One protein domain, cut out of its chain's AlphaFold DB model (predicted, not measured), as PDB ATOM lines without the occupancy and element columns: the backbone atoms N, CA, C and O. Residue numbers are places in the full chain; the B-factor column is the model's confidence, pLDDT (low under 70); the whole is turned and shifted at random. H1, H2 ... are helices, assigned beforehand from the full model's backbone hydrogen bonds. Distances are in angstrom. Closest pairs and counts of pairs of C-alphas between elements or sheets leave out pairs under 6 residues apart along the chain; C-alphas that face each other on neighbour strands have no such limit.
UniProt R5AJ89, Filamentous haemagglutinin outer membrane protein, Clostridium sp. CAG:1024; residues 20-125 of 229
ATOM      1  N   TRP A  20      -5.383 -51.619  21.404       77.75
ATOM      2  CA  TRP A  20      -6.200 -52.048  20.267       77.75
ATOM      3  C   TRP A  20      -7.307 -51.056  19.893       77.75
ATOM      4  O   TRP A  20      -7.673 -50.963  18.720       77.75
ATOM      5  N   TRP A  21      -7.836 -50.281  20.851       83.81
ATOM      6  CA  TRP A  21      -8.943 -49.371  20.564       83.81
ATOM      7  C   TRP A  21      -8.523 -48.276  19.564       83.81
ATOM      8  O   TRP A  21      -9.351 -47.818  18.774       83.81
ATOM      9  N   HIS A  22      -7.235 -47.901  19.509       87.06
ATOM     10  CA  HIS A  22      -6.732 -46.937  18.523       87.06
ATOM     11  C   HIS A  22      -6.898 -47.453  17.090       87.06
ATOM     12  O   HIS A  22      -7.257 -46.682  16.198       87.06
ATOM     13  N   TRP A  23      -6.698 -48.757  16.867       90.81
ATOM     14  CA  TRP A  23      -6.999 -49.392  15.585       90.81
ATOM     15  C   TRP A  23      -8.493 -49.310  15.285       90.81
ATOM     16  O   TRP A  23      -8.876 -48.892  14.195       90.81
ATOM     17  N   ALA A  24      -9.345 -49.607  16.269       92.44
ATOM     18  CA  ALA A  24     -10.794 -49.516  16.102       92.44
ATOM     19  C   ALA A  24     -11.260 -48.095  15.736       92.44
ATOM     20  O   ALA A  24     -12.083 -47.936  14.836       92.44
ATOM     21  N   ILE A  25     -10.706 -47.048  16.361       92.00
ATOM     22  CA  ILE A  25     -11.039 -45.659  16.008       92.00
ATOM     23  C   ILE A  25     -10.469 -45.273  14.642       92.00
ATOM     24  O   ILE A  25     -11.173 -44.632  13.862       92.00
ATOM     25  N   GLY A  26      -9.246 -45.690  14.303       91.31
ATOM     26  CA  GLY A  26      -8.698 -45.496  12.957       91.31
ATOM     27  C   GLY A  26      -9.593 -46.125  11.881       91.31
ATOM     28  O   GLY A  26      -9.982 -45.453  10.926       91.31
ATOM     29  N   ALA A  27     -10.025 -47.369  12.090       94.12
ATOM     30  CA  ALA A  27     -10.976 -48.049  11.215       94.12
ATOM     31  C   ALA A  27     -12.332 -47.328  11.156       94.12
ATOM     32  O   ALA A  27     -12.914 -47.204  10.077       94.12
ATOM     33  N   ALA A  28     -12.823 -46.805  12.285       96.88
ATOM     34  CA  ALA A  28     -14.069 -46.046  12.336       96.88
ATOM     35  C   ALA A  28     -14.005 -44.758  11.496       96.88
ATOM     36  O   ALA A  28     -14.983 -44.431  10.828       96.88
ATOM     37  N   VAL A  29     -12.861 -44.062  11.460       95.88
ATOM     38  CA  VAL A  29     -12.655 -42.897  10.577       95.88
ATOM     39  C   VAL A  29     -12.786 -43.304   9.107       95.88
ATOM     40  O   VAL A  29     -13.537 -42.672   8.362       95.88
ATOM     41  N   VAL A  30     -12.119 -44.386   8.692       97.44
ATOM     42  CA  VAL A  30     -12.206 -44.896   7.310       97.44
ATOM     43  C   VAL A  30     -13.643 -45.294   6.961       97.44
ATOM     44  O   VAL A  30     -14.155 -44.916   5.905       97.44
ATOM     45  N   ALA A  31     -14.321 -46.012   7.861       97.69
ATOM     46  CA  ALA A  31     -15.709 -46.425   7.681       97.69
ATOM     47  C   ALA A  31     -16.657 -45.221   7.567       97.69
ATOM     48  O   ALA A  31     -17.526 -45.204   6.695       97.69
ATOM     49  N   ALA A  32     -16.461 -44.183   8.383       97.56
ATOM     50  CA  ALA A  32     -17.235 -42.950   8.300       97.56
ATOM     51  C   ALA A  32     -17.049 -42.253   6.940       97.56
ATOM     52  O   ALA A  32     -18.037 -41.849   6.324       97.56
ATOM     53  N   CYS A  33     -15.818 -42.170   6.421       96.56
ATOM     54  CA  CYS A  33     -15.560 -41.631   5.081       96.56
ATOM     55  C   CYS A  33     -16.197 -42.483   3.969       96.56
ATOM     56  O   CYS A  33     -16.745 -41.934   3.007       96.56
ATOM     57  N   ALA A  34     -16.175 -43.813   4.099       97.12
ATOM     58  CA  ALA A  34     -16.834 -44.718   3.159       97.12
ATOM     59  C   ALA A  34     -18.353 -44.482   3.124       97.12
ATOM     60  O   ALA A  34     -18.928 -44.272   2.055       97.12
ATOM     61  N   VAL A  35     -19.001 -44.436   4.295       97.38
ATOM     62  CA  VAL A  35     -20.441 -44.157   4.419       97.38
ATOM     63  C   VAL A  35     -20.774 -42.776   3.862       97.38
ATOM     64  O   VAL A  35     -21.708 -42.651   3.072       97.38
ATOM     65  N   ALA A  36     -19.984 -41.752   4.194       95.38
ATOM     66  CA  ALA A  36     -20.163 -40.409   3.652       95.38
ATOM     67  C   ALA A  36     -20.083 -40.403   2.117       95.38
ATOM     68  O   ALA A  36     -20.875 -39.722   1.463       95.38
ATOM     69  N   THR A  37     -19.190 -41.203   1.527       96.00
ATOM     70  CA  THR A  37     -19.087 -41.364   0.069       96.00
ATOM     71  C   THR A  37     -20.350 -41.998  -0.509       96.00
ATOM     72  O   THR A  37     -20.906 -41.467  -1.469       96.00
ATOM     73  N   VAL A  38     -20.860 -43.074   0.099       96.00
ATOM     74  CA  VAL A  38     -22.105 -43.742  -0.325       96.00
ATOM     75  C   VAL A  38     -23.302 -42.799  -0.267       96.00
ATOM     76  O   VAL A  38     -24.030 -42.681  -1.253       96.00
ATOM     77  N   VAL A  39     -23.472 -42.089   0.850       96.12
ATOM     78  CA  VAL A  39     -24.564 -41.126   1.045       96.12
ATOM     79  C   VAL A  39     -24.469 -39.994   0.024       96.12
ATOM     80  O   VAL A  39     -25.452 -39.677  -0.639       96.12
ATOM     81  N   THR A  40     -23.275 -39.432  -0.170       93.50
ATOM     82  CA  THR A  40     -23.058 -38.316  -1.104       93.50
ATOM     83  C   THR A  40     -23.256 -38.729  -2.563       93.50
ATOM     84  O   THR A  40     -23.658 -37.916  -3.391       93.50
ATOM     85  N   CYS A  41     -22.977 -39.988  -2.904       89.19
ATOM     86  CA  CYS A  41     -23.188 -40.512  -4.253       89.19
ATOM     87  C   CYS A  41     -24.610 -41.047  -4.481       89.19
ATOM     88  O   CYS A  41     -24.933 -41.424  -5.605       89.19
ATOM     89  N   GLY A  42     -25.461 -41.087  -3.449       89.12
ATOM     90  CA  GLY A  42     -26.830 -41.602  -3.542       89.12
ATOM     91  C   GLY A  42     -26.922 -43.124  -3.691       89.12
ATOM     92  O   GLY A  42     -27.963 -43.635  -4.096       89.12
ATOM     93  N   GLY A  43     -25.848 -43.861  -3.391       90.38
ATOM     94  CA  GLY A  43     -25.827 -45.320  -3.478       90.38
ATOM     95  C   GLY A  43     -24.432 -45.920  -3.640       90.38
ATOM     96  O   GLY A  43     -23.479 -45.248  -4.040       90.38
ATOM     97  N   PHE A  44     -24.316 -47.218  -3.347       90.25
ATOM     98  CA  PHE A  44     -23.038 -47.937  -3.369       90.25
ATOM     99  C   PHE A  44     -22.421 -48.008  -4.769       90.25
ATOM    100  O   PHE A  44     -21.238 -47.724  -4.924       90.25
ATOM    101  N   ALA A  45     -23.218 -48.320  -5.797       86.69
ATOM    102  CA  ALA A  45     -22.723 -48.394  -7.173       86.69
ATOM    103  C   ALA A  45     -22.124 -47.052  -7.630       86.69
ATOM    104  O   ALA A  45     -21.007 -47.009  -8.139       86.69
ATOM    105  N   ALA A  46     -22.827 -45.947  -7.363       85.75
ATOM    106  CA  ALA A  46     -22.351 -44.606  -7.685       85.75
ATOM    107  C   ALA A  46     -21.100 -44.219  -6.875       85.75
ATOM    108  O   ALA A  46     -20.198 -43.577  -7.412       85.75
ATOM    109  N   ALA A  47     -21.013 -44.642  -5.610       89.88
ATOM    110  CA  ALA A  47     -19.831 -44.433  -4.780       89.88
ATOM    111  C   ALA A  47     -18.614 -45.217  -5.269       89.88
ATOM    112  O   ALA A  47     -17.531 -44.647  -5.344       89.88
ATOM    113  N   ALA A  48     -18.784 -46.478  -5.670       89.31
ATOM    114  CA  ALA A  48     -17.709 -47.268  -6.261       89.31
ATOM    115  C   ALA A  48     -17.165 -46.585  -7.524       89.31
ATOM    116  O   ALA A  48     -15.958 -46.396  -7.654       89.31
ATOM    117  N   THR A  49     -18.050 -46.101  -8.406       83.25
ATOM    118  CA  THR A  49     -17.628 -45.327  -9.583       83.25
ATOM    119  C   THR A  49     -16.912 -44.032  -9.192       83.25
ATOM    120  O   THR A  49     -15.910 -43.683  -9.813       83.25
ATOM    121  N   ALA A  50     -17.386 -43.318  -8.165       87.31
ATOM    122  CA  ALA A  50     -16.732 -42.105  -7.674       87.31
ATOM    123  C   ALA A  50     -15.319 -42.383  -7.152       87.31
ATOM    124  O   ALA A  50     -14.395 -41.662  -7.510       87.31
ATOM    125  N   VAL A  51     -15.132 -43.448  -6.373       90.00
ATOM    126  CA  VAL A  51     -13.814 -43.860  -5.877       90.00
ATOM    127  C   VAL A  51     -12.885 -44.213  -7.036       90.00
ATOM    128  O   VAL A  51     -11.775 -43.695  -7.073       90.00
ATOM    129  N   CYS A  52     -13.350 -44.989  -8.023       84.81
ATOM    130  CA  CYS A  52     -12.558 -45.299  -9.216       84.81
ATOM    131  C   CYS A  52     -12.145 -44.032  -9.985       84.81
ATOM    132  O   CYS A  52     -10.974 -43.881 -10.329       84.81
ATOM    133  N   MET A  53     -13.078 -43.097 -10.210       82.44
ATOM    134  CA  MET A  53     -12.780 -41.818 -10.870       82.44
ATOM    135  C   MET A  53     -11.718 -41.021 -10.106       82.44
ATOM    136  O   MET A  53     -10.725 -40.593 -10.694       82.44
ATOM    137  N   VAL A  54     -11.890 -40.860  -8.789       88.19
ATOM    138  CA  VAL A  54     -10.980 -40.049  -7.971       88.19
ATOM    139  C   VAL A  54      -9.613 -40.705  -7.820       88.19
ATOM    140  O   VAL A  54      -8.607 -40.001  -7.858       88.19
ATOM    141  N   SER A  55      -9.542 -42.037  -7.740       86.12
ATOM    142  CA  SER A  55      -8.262 -42.757  -7.758       86.12
ATOM    143  C   SER A  55      -7.506 -42.590  -9.079       86.12
ATOM    144  O   SER A  55      -6.280 -42.582  -9.084       86.12
ATOM    145  N   SER A  56      -8.233 -42.387 -10.180       77.31
ATOM    146  CA  SER A  56      -7.689 -42.066 -11.503       77.31
ATOM    147  C   SER A  56      -7.361 -40.578 -11.688       77.31
ATOM    148  O   SER A  56      -6.964 -40.153 -12.770       77.31
ATOM    149  N   GLY A  57      -7.519 -39.763 -10.641       74.69
ATOM    150  CA  GLY A  57      -7.233 -38.332 -10.675       74.69
ATOM    151  C   GLY A  57      -8.339 -37.485 -11.304       74.69
ATOM    152  O   GLY A  57      -8.125 -36.291 -11.525       74.69
ATOM    153  N   VAL A  58      -9.521 -38.058 -11.559       75.56
ATOM    154  CA  VAL A  58     -10.645 -37.353 -12.179       75.56
ATOM    155  C   VAL A  58     -11.764 -37.078 -11.183       75.56
ATOM    156  O   VAL A  58     -12.128 -37.907 -10.351       75.56
ATOM    157  N   ALA A  59     -12.361 -35.896 -11.304       84.44
ATOM    158  CA  ALA A  59     -13.545 -35.530 -10.551       84.44
ATOM    159  C   ALA A  59     -14.731 -36.465 -10.838       84.44
ATOM    160  O   ALA A  59     -15.067 -36.753 -11.990       84.44
ATOM    161  N   ALA A  60     -15.408 -36.872  -9.769       85.25
ATOM    162  CA  ALA A  60     -16.659 -37.603  -9.823       85.25
ATOM    163  C   ALA A  60     -17.824 -36.735 -10.345       85.25
ATOM    164  O   ALA A  60     -17.656 -35.578 -10.732       85.25
ATOM    165  N   ALA A  61     -19.038 -37.299 -10.352       81.31
ATOM    166  CA  ALA A  61     -20.233 -36.633 -10.883       81.31
ATOM    167  C   ALA A  61     -20.503 -35.257 -10.247       81.31
ATOM    168  O   ALA A  61     -20.983 -34.353 -10.929       81.31
ATOM    169  N   THR A  62     -20.169 -35.093  -8.964       87.00
ATOM    170  CA  THR A  62     -20.246 -33.812  -8.258       87.00
ATOM    171  C   THR A  62     -18.954 -33.537  -7.492       87.00
ATOM    172  O   THR A  62     -18.199 -34.455  -7.150       87.00
ATOM    173  N   THR A  63     -18.713 -32.265  -7.168       89.25
ATOM    174  CA  THR A  63     -17.603 -31.870  -6.291       89.25
ATOM    175  C   THR A  63     -17.704 -32.543  -4.925       89.25
ATOM    176  O   THR A  63     -16.703 -33.040  -4.425       89.25
ATOM    177  N   ALA A  64     -18.908 -32.643  -4.352       90.00
ATOM    178  CA  ALA A  64     -19.115 -33.308  -3.067       90.00
ATOM    179  C   ALA A  64     -18.738 -34.798  -3.133       90.00
ATOM    180  O   ALA A  64     -17.970 -35.271  -2.299       90.00
ATOM    181  N   SER A  65     -19.195 -35.518  -4.166       90.56
ATOM    182  CA  SER A  65     -18.840 -36.929  -4.387       90.56
ATOM    183  C   SER A  65     -17.332 -37.109  -4.567       90.56
ATOM    184  O   SER A  65     -16.765 -38.079  -4.076       90.56
ATOM    185  N   THR A  66     -16.680 -36.154  -5.237       91.69
ATOM    186  CA  THR A  66     -15.228 -36.158  -5.452       91.69
ATOM    187  C   THR A  66     -14.470 -36.017  -4.136       91.69
ATOM    188  O   THR A  66     -13.569 -36.800  -3.853       91.69
ATOM    189  N   VAL A  67     -14.851 -35.040  -3.311       95.31
ATOM    190  CA  VAL A  67     -14.208 -34.786  -2.016       95.31
ATOM    191  C   VAL A  67     -14.444 -35.939  -1.046       95.31
ATOM    192  O   VAL A  67     -13.502 -36.373  -0.391       95.31
ATOM    193  N   ALA A  68     -15.667 -36.473  -0.987       95.06
ATOM    194  CA  ALA A  68     -15.986 -37.616  -0.137       95.06
ATOM    195  C   ALA A  68     -15.169 -38.856  -0.538       95.06
ATOM    196  O   ALA A  68     -14.500 -39.447   0.312       95.06
ATOM    197  N   ALA A  69     -15.132 -39.184  -1.836       95.38
ATOM    198  CA  ALA A  69     -14.327 -40.287  -2.352       95.38
ATOM    199  C   ALA A  69     -12.824 -40.070  -2.105       95.38
ATOM    200  O   ALA A  69     -12.137 -40.995  -1.681       95.38
ATOM    201  N   GLY A  70     -12.317 -38.848  -2.293       95.81
ATOM    202  CA  GLY A  70     -10.926 -38.496  -1.999       95.81
ATOM    203  C   GLY A  70     -10.569 -38.663  -0.524       95.81
ATOM    204  O   GLY A  70      -9.515 -39.210  -0.202       95.81
ATOM    205  N   ALA A  71     -11.458 -38.248   0.379       97.31
ATOM    206  CA  ALA A  71     -11.266 -38.421   1.814       97.31
ATOM    207  C   ALA A  71     -11.284 -39.900   2.225       97.31
ATOM    208  O   ALA A  71     -10.472 -40.334   3.045       97.31
ATOM    209  N   PHE A  72     -12.157 -40.702   1.616       97.69
ATOM    210  CA  PHE A  72     -12.149 -42.148   1.809       97.69
ATOM    211  C   PHE A  72     -10.842 -42.787   1.318       97.69
ATOM    212  O   PHE A  72     -10.204 -43.507   2.079       97.69
ATOM    213  N   ILE A  73     -10.386 -42.469   0.102       96.44
ATOM    214  CA  ILE A  73      -9.128 -42.998  -0.452       96.44
ATOM    215  C   ILE A  73      -7.935 -42.621   0.437       96.44
ATOM    216  O   ILE A  73      -7.120 -43.480   0.780       96.44
ATOM    217  N   GLY A  74      -7.836 -41.351   0.838       96.12
ATOM    218  CA  GLY A  74      -6.723 -40.858   1.646       96.12
ATOM    219  C   GLY A  74      -6.677 -41.474   3.046       96.12
ATOM    220  O   GLY A  74      -5.615 -41.918   3.484       96.12
ATOM    221  N   SER A  75      -7.822 -41.572   3.730       96.62
ATOM    222  CA  SER A  75      -7.899 -42.235   5.042       96.62
ATOM    223  C   SER A  75      -7.607 -43.732   4.951       96.62
ATOM    224  O   SER A  75      -6.794 -44.235   5.725       96.62
ATOM    225  N   ALA A  76      -8.203 -44.435   3.982       97.06
ATOM    226  CA  ALA A  76      -7.999 -45.868   3.784       97.06
ATOM    227  C   ALA A  76      -6.536 -46.207   3.471       97.06
ATOM    228  O   ALA A  76      -6.006 -47.178   4.006       97.06
ATOM    229  N   THR A  77      -5.868 -45.387   2.653       96.56
ATOM    230  CA  THR A  77      -4.456 -45.590   2.299       96.56
ATOM    231  C   THR A  77      -3.556 -45.443   3.523       96.56
ATOM    232  O   THR A  77      -2.747 -46.326   3.797       96.56
ATOM    233  N   VAL A  78      -3.709 -44.361   4.295       95.31
ATOM    234  CA  VAL A  78      -2.869 -44.126   5.481       95.31
ATOM    235  C   VAL A  78      -3.115 -45.186   6.554       95.31
ATOM    236  O   VAL A  78      -2.160 -45.751   7.086       95.31
ATOM    237  N   TYR A  79      -4.380 -45.501   6.836       95.06
ATOM    238  CA  TYR A  79      -4.730 -46.532   7.810       95.06
ATOM    239  C   TYR A  79      -4.228 -47.916   7.380       95.06
ATOM    240  O   TYR A  79      -3.606 -48.621   8.170       95.06
ATOM    241  N   GLY A  80      -4.438 -48.287   6.113       94.44
ATOM    242  CA  GLY A  80      -3.985 -49.560   5.558       94.44
ATOM    243  C   GLY A  80      -2.469 -49.725   5.642       94.44
ATOM    244  O   GLY A  80      -1.997 -50.777   6.059       94.44
ATOM    245  N   MET A  81      -1.702 -48.675   5.340       94.19
ATOM    246  CA  MET A  81      -0.244 -48.700   5.486       94.19
ATOM    247  C   MET A  81       0.198 -48.871   6.941       94.19
ATOM    248  O   MET A  81       1.127 -49.635   7.203       94.19
ATOM    249  N   ALA A  82      -0.477 -48.218   7.892       91.50
ATOM    250  CA  ALA A  82      -0.194 -48.402   9.313       91.50
ATOM    251  C   ALA A  82      -0.475 -49.846   9.759       91.50
ATOM    252  O   ALA A  82       0.375 -50.460  10.401       91.50
ATOM    253  N   VAL A  83      -1.619 -50.415   9.361       92.69
ATOM    254  CA  VAL A  83      -1.973 -51.815   9.651       92.69
ATOM    255  C   VAL A  83      -0.954 -52.775   9.037       92.69
ATOM    256  O   VAL A  83      -0.494 -53.684   9.718       92.69
ATOM    257  N   LEU A  84      -0.563 -52.577   7.776       93.31
ATOM    258  CA  LEU A  84       0.413 -53.436   7.097       93.31
ATOM    259  C   LEU A  84       1.799 -53.363   7.745       93.31
ATOM    260  O   LEU A  84       2.451 -54.391   7.910       93.31
ATOM    261  N   SER A  85       2.246 -52.166   8.131       91.00
ATOM    262  CA  SER A  85       3.512 -51.976   8.845       91.00
ATOM    263  C   SER A  85       3.494 -52.655  10.212       91.00
ATOM    264  O   SER A  85       4.466 -53.306  10.588       91.00
ATOM    265  N   ALA A  86       2.390 -52.531  10.950       88.25
ATOM    266  CA  ALA A  86       2.259 -53.177  12.246       88.25
ATOM    267  C   ALA A  86       2.183 -54.698  12.108       88.25
ATOM    268  O   ALA A  86       2.872 -55.416  12.825       88.25
ATOM    269  N   ALA A  87       1.419 -55.206  11.141       89.44
ATOM    270  CA  ALA A  87       1.289 -56.638  10.896       89.44
ATOM    271  C   ALA A  87       2.606 -57.281  10.437       89.44
ATOM    272  O   ALA A  87       2.887 -58.412  10.815       89.44
ATOM    273  N   SER A  88       3.428 -56.576   9.652       91.94
ATOM    274  CA  SER A  88       4.707 -57.105   9.156       91.94
ATOM    275  C   SER A  88       5.823 -57.109  10.201       91.94
ATOM    276  O   SER A  88       6.791 -57.853  10.058       91.94
ATOM    277  N   THR A  89       5.693 -56.292  11.246       89.88
ATOM    278  CA  THR A  89       6.682 -56.163  12.325       89.88
ATOM    279  C   THR A  89       6.227 -56.796  13.638       89.88
ATOM    280  O   THR A  89       6.987 -56.786  14.598       89.88
ATOM    281  N   SER A  90       5.019 -57.369  13.680       87.56
ATOM    282  CA  SER A  90       4.463 -58.023  14.865       87.56
ATOM    283  C   SER A  90       4.469 -59.539  14.724       87.56
ATOM    284  O   SER A  90       4.045 -60.088  13.711       87.56
ATOM    285  N   SER A  91       4.874 -60.225  15.786       90.31
ATOM    286  CA  SER A  91       4.859 -61.690  15.880       90.31
ATOM    287  C   SER A  91       3.604 -62.223  16.583       90.31
ATOM    288  O   SER A  91       3.395 -63.433  16.663       90.31
ATOM    289  N   SER A  92       2.762 -61.334  17.121       87.50
ATOM    290  CA  SER A  92       1.519 -61.682  17.811       87.50
ATOM    291  C   SER A  92       0.459 -60.586  17.677       87.50
ATOM    292  O   SER A  92       0.768 -59.430  17.392       87.50
ATOM    293  N   VAL A  93      -0.803 -60.942  17.940       84.50
ATOM    294  CA  VAL A  93      -1.924 -59.981  17.981       84.50
ATOM    295  C   VAL A  93      -1.715 -58.922  19.063       84.50
ATOM    296  O   VAL A  93      -2.117 -57.777  18.891       84.50
ATOM    297  N   GLN A  94      -1.065 -59.287  20.168       83.44
ATOM    298  CA  GLN A  94      -0.787 -58.354  21.252       83.44
ATOM    299  C   GLN A  94       0.225 -57.291  20.817       83.44
ATOM    300  O   GLN A  94      -0.060 -56.108  20.928       83.44
ATOM    301  N   GLU A  95       1.329 -57.712  20.197       82.38
ATOM    302  CA  GLU A  95       2.336 -56.796  19.651       82.38
ATOM    303  C   GLU A  95       1.750 -55.889  18.558       82.38
ATOM    304  O   GLU A  95       2.023 -54.692  18.532       82.38
ATOM    305  N   PHE A  96       0.858 -56.420  17.717       86.38
ATOM    306  CA  PHE A  96       0.119 -55.619  16.741       86.38
ATOM    307  C   PHE A  96      -0.757 -54.552  17.413       86.38
ATOM    308  O   PHE A  96      -0.767 -53.387  17.004       86.38
ATOM    309  N   ASN A  97      -1.498 -54.935  18.454       84.88
ATOM    310  CA  ASN A  97      -2.354 -54.019  19.199       84.88
ATOM    311  C   ASN A  97      -1.535 -52.923  19.888       84.88
ATOM    312  O   ASN A  97      -1.954 -51.766  19.867       84.88
ATOM    313  N   ASP A  98      -0.359 -53.266  20.409       83.62
ATOM    314  CA  ASP A  98       0.555 -52.346  21.088       83.62
ATOM    315  C   ASP A  98       1.155 -51.293  20.141       83.62
ATOM    316  O   ASP A  98       1.487 -50.186  20.569       83.62
ATOM    317  N   GLN A  99       1.241 -51.580  18.837       84.25
ATOM    318  CA  GLN A  99       1.652 -50.587  17.837       84.25
ATOM    319  C   GLN A  99       0.576 -49.524  17.553       84.25
ATOM    320  O   GLN A  99       0.881 -48.454  17.015       84.25
ATOM    321  N   GLY A 100      -0.682 -49.784  17.920       83.00
ATOM    322  CA  GLY A 100      -1.792 -48.852  17.749       83.00
ATOM    323  C   GLY A 100      -1.673 -47.646  18.679       83.00
ATOM    324  O   GLY A 100      -1.618 -47.783  19.899       83.00
ATOM    325  N   ASN A 101      -1.676 -46.434  18.121       85.81
ATOM    326  CA  ASN A 101      -1.604 -45.207  18.912       85.81
ATOM    327  C   ASN A 101      -2.426 -44.058  18.304       85.81
ATOM    328  O   ASN A 101      -2.939 -44.131  17.186       85.81
ATOM    329  N   TRP A 102      -2.541 -42.955  19.045       85.44
ATOM    330  CA  TRP A 102      -3.229 -41.742  18.586       85.44
ATOM    331  C   TRP A 102      -2.607 -41.104  17.338       85.44
ATOM    332  O   TRP A 102      -3.320 -40.444  16.587       85.44
ATOM    333  N   GLY A 103      -1.314 -41.317  17.089       86.06
ATOM    334  CA  GLY A 103      -0.656 -40.936  15.844       86.06
ATOM    335  C   GLY A 103      -1.263 -41.654  14.639       86.06
ATOM    336  O   GLY A 103      -1.540 -40.999  13.642       86.06
ATOM    337  N   THR A 104      -1.586 -42.946  14.748       87.06
ATOM    338  CA  THR A 104      -2.302 -43.701  13.702       87.06
ATOM    339  C   THR A 104      -3.681 -43.105  13.415       87.06
ATOM    340  O   THR A 104      -4.047 -42.904  12.256       87.06
ATOM    341  N   VAL A 105      -4.441 -42.769  14.462       89.06
ATOM    342  CA  VAL A 105      -5.774 -42.152  14.327       89.06
ATOM    343  C   VAL A 105      -5.671 -40.770  13.676       89.06
ATOM    344  O   VAL A 105      -6.370 -40.487  12.701       89.06
ATOM    345  N   ALA A 106      -4.772 -39.922  14.178       89.69
ATOM    346  CA  ALA A 106      -4.549 -38.578  13.660       89.69
ATOM    347  C   ALA A 106      -4.044 -38.604  12.211       89.69
ATOM    348  O   ALA A 106      -4.520 -37.826  11.389       89.69
ATOM    349  N   ALA A 107      -3.140 -39.527  11.873       91.31
ATOM    350  CA  ALA A 107      -2.652 -39.717  10.513       91.31
ATOM    351  C   ALA A 107      -3.770 -40.191   9.578       91.31
ATOM    352  O   ALA A 107      -3.884 -39.686   8.468       91.31
ATOM    353  N   THR A 108      -4.642 -41.096  10.028       94.44
ATOM    354  CA  THR A 108      -5.799 -41.563   9.248       94.44
ATOM    355  C   THR A 108      -6.773 -40.421   8.950       94.44
ATOM    356  O   THR A 108      -7.165 -40.215   7.800       94.44
ATOM    357  N   ALA A 109      -7.122 -39.625   9.966       95.38
ATOM    358  CA  ALA A 109      -7.958 -38.438   9.796       95.38
ATOM    359  C   ALA A 109      -7.274 -37.373   8.918       95.38
ATOM    360  O   ALA A 109      -7.906 -36.789   8.039       95.38
ATOM    361  N   GLY A 110      -5.967 -37.164   9.098       94.62
ATOM    362  CA  GLY A 110      -5.150 -36.291   8.256       94.62
ATOM    363  C   GLY A 110      -5.126 -36.749   6.798       94.62
ATOM    364  O   GLY A 110      -5.296 -35.931   5.899       94.62
ATOM    365  N   GLY A 111      -5.022 -38.058   6.558       95.44
ATOM    366  CA  GLY A 111      -5.153 -38.676   5.241       95.44
ATOM    367  C   GLY A 111      -6.513 -38.390   4.610       95.44
ATOM    368  O   GLY A 111      -6.573 -38.063   3.428       95.44
ATOM    369  N   ALA A 112      -7.595 -38.414   5.396       96.31
ATOM    370  CA  ALA A 112      -8.922 -38.021   4.926       96.31
ATOM    371  C   ALA A 112      -8.963 -36.558   4.463       96.31
ATOM    372  O   ALA A 112      -9.453 -36.251   3.376       96.31
ATOM    373  N   ILE A 113      -8.422 -35.646   5.273       96.62
ATOM    374  CA  ILE A 113      -8.404 -34.210   4.972       96.62
ATOM    375  C   ILE A 113      -7.567 -33.938   3.718       96.62
ATOM    376  O   ILE A 113      -8.032 -33.258   2.803       96.62
ATOM    377  N   LEU A 114      -6.354 -34.491   3.650       94.75
ATOM    378  CA  LEU A 114      -5.453 -34.315   2.511       94.75
ATOM    379  C   LEU A 114      -6.011 -34.960   1.239       94.75
ATOM    380  O   LEU A 114      -5.956 -34.345   0.174       94.75
ATOM    381  N   GLY A 115      -6.587 -36.159   1.339       94.00
ATOM    382  CA  GLY A 115      -7.234 -36.842   0.222       94.00
ATOM    383  C   GLY A 115      -8.443 -36.069  -0.307       94.00
ATOM    384  O   GLY A 115      -8.550 -35.834  -1.510       94.00
ATOM    385  N   GLY A 116      -9.317 -35.590   0.582       92.38
ATOM    386  CA  GLY A 116     -10.469 -34.765   0.213       92.38
ATOM    387  C   GLY A 116     -10.067 -33.414  -0.384       92.38
ATOM    388  O   GLY A 116     -10.616 -33.003  -1.407       92.38
ATOM    389  N   GLY A 117      -9.069 -32.745   0.201       90.81
ATOM    390  CA  GLY A 117      -8.517 -31.489  -0.309       90.81
ATOM    391  C   GLY A 117      -7.860 -31.645  -1.682       90.81
ATOM    392  O   GLY A 117      -8.111 -30.846  -2.583       90.81
ATOM    393  N   SER A 118      -7.086 -32.711  -1.888       87.38
ATOM    394  CA  SER A 118      -6.453 -33.002  -3.183       87.38
ATOM    395  C   SER A 118      -7.495 -33.322  -4.256       87.38
ATOM    396  O   SER A 118      -7.430 -32.805  -5.373       87.38
ATOM    397  N   ALA A 119      -8.517 -34.106  -3.903       88.50
ATOM    398  CA  ALA A 119      -9.631 -34.398  -4.794       88.50
ATOM    399  C   ALA A 119     -10.433 -33.132  -5.140       88.50
ATOM    400  O   ALA A 119     -10.816 -32.944  -6.294       88.50
ATOM    401  N   TYR A 120     -10.625 -32.210  -4.189       88.50
ATOM    402  CA  TYR A 120     -11.232 -30.906  -4.467       88.50
ATOM    403  C   TYR A 120     -10.445 -30.121  -5.521       88.50
ATOM    404  O   TYR A 120     -11.043 -29.597  -6.462       88.50
ATOM    405  N   VAL A 121      -9.113 -30.071  -5.412       85.94
ATOM    406  CA  VAL A 121      -8.265 -29.409  -6.415       85.94
ATOM    407  C   VAL A 121      -8.418 -30.072  -7.787       85.94
ATOM    408  O   VAL A 121      -8.557 -29.358  -8.777       85.94
ATOM    409  N   SER A 122      -8.518 -31.406  -7.859       79.56
ATOM    410  CA  SER A 122      -8.796 -32.123  -9.119       79.56
ATOM    411  C   SER A 122     -10.112 -31.681  -9.783       79.56
ATOM    412  O   SER A 122     -10.168 -31.549 -11.004       79.56
ATOM    413  N   THR A 123     -11.147 -31.314  -9.013       81.69
ATOM    414  CA  THR A 123     -12.390 -30.750  -9.593       81.69
ATOM    415  C   THR A 123     -12.205 -29.409 -10.294       81.69
ATOM    416  O   THR A 123     -13.073 -28.990 -11.060       81.69
ATOM    417  N   ARG A 124     -11.087 -28.725 -10.038       82.88
ATOM    418  CA  ARG A 124     -10.720 -27.459 -10.676       82.88
ATOM    419  C   ARG A 124      -9.756 -27.651 -11.845       82.88
ATOM    420  O   ARG A 124      -9.490 -26.681 -12.551       82.88
ATOM    421  N   THR A 125      -9.258 -28.867 -12.074       78.31
ATOM    422  CA  THR A 125      -8.372 -29.172 -13.198       78.31
ATOM    423  C   THR A 125      -9.172 -29.183 -14.505       78.31
ATOM    424  O   THR A 125     -10.149 -29.927 -14.617       78.31
TER     425      THR A 125
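This is residues 20 to 125 of the 229 residues of the protein "Filamentous haemagglutinin outer membrane protein" of Clostridium sp. CAG:1024 (UniProt R5AJ89). Three long helices, H1, H3 and H5, run up and down as a bundle, their centres making a triangle, with H2 crossing the bundle at one end and packing on H3, and the short H4 at the opposite end. The longest helix, H3, lies nearest the middle. The printed part has 106 residues with five named helices, in the order H1, H2, H3, H4, H5, and no named strand: the class is all helix. It is compact, with a radius of gyration of the C-alphas of 14.6 A, yet elongated in outline, with spans of 44 by 25 by 19 A.

H3, residues 63 to 89, touches H5, residues 102 to 122, the closest C-alphas being those of Ala 71 and Ala 112, 3.9 A apart; they run opposite ways at a steep tilt of 35.4 degrees, only just past shallow. H3 touches H1, residues 20 to 41, opposite ways at a shallow tilt of 24 degrees, with the closest C-alphas at Cys 33 and Phe 72, 4.8 A apart. H1 and H5 touch and run the same way at a shallow tilt of 21 degrees, the closest C-alphas, of Gly 26 and Val 105, being 4.6 A apart. H2, residues 44 to 55, touches residues 65 to 73 of H3, about perpendicular at 76 degrees, with the closest C-alphas, of Val 51 and Ala 69, 5.0 A apart. H1 and H2 touch only at the corner by their link, the closest C-alphas being those of Val 38 and Ala 47, 5.0 A apart. H4, residues 93 to 98, only just touches H1, with 3 pairs of C-alphas within 8 A, the closest those of Trp 20 and Asn 97, 4.5 A apart. H2 and H4 are apart. In each of the five helices every O i to N i+4 pair is within hydrogen-bond range.

H3 spans 39.1 A, from C-alpha 63 at (-17.603, -31.870, -6.291) to C-alpha 89 at (6.682, -56.163, 12.325). H1 spans 32.0 A and begins at C-alpha 20, (-6.200, -52.048, 20.267). H5 spans 29.9 A and ends at C-alpha 122, (-8.796, -32.123, -9.119). H2 spans 16.3 A, and H4 has six residues.

The two C-alphas farthest apart are those of Ser 92 and Arg 124, at 46.2 A. The printed part has no cut; the links H1 to H2, H3 to H4 and H4 to H5 are tight, and H2 to H3 is short. The mean pLDDT of the printed part is 90.0, and no printed residue is under 70.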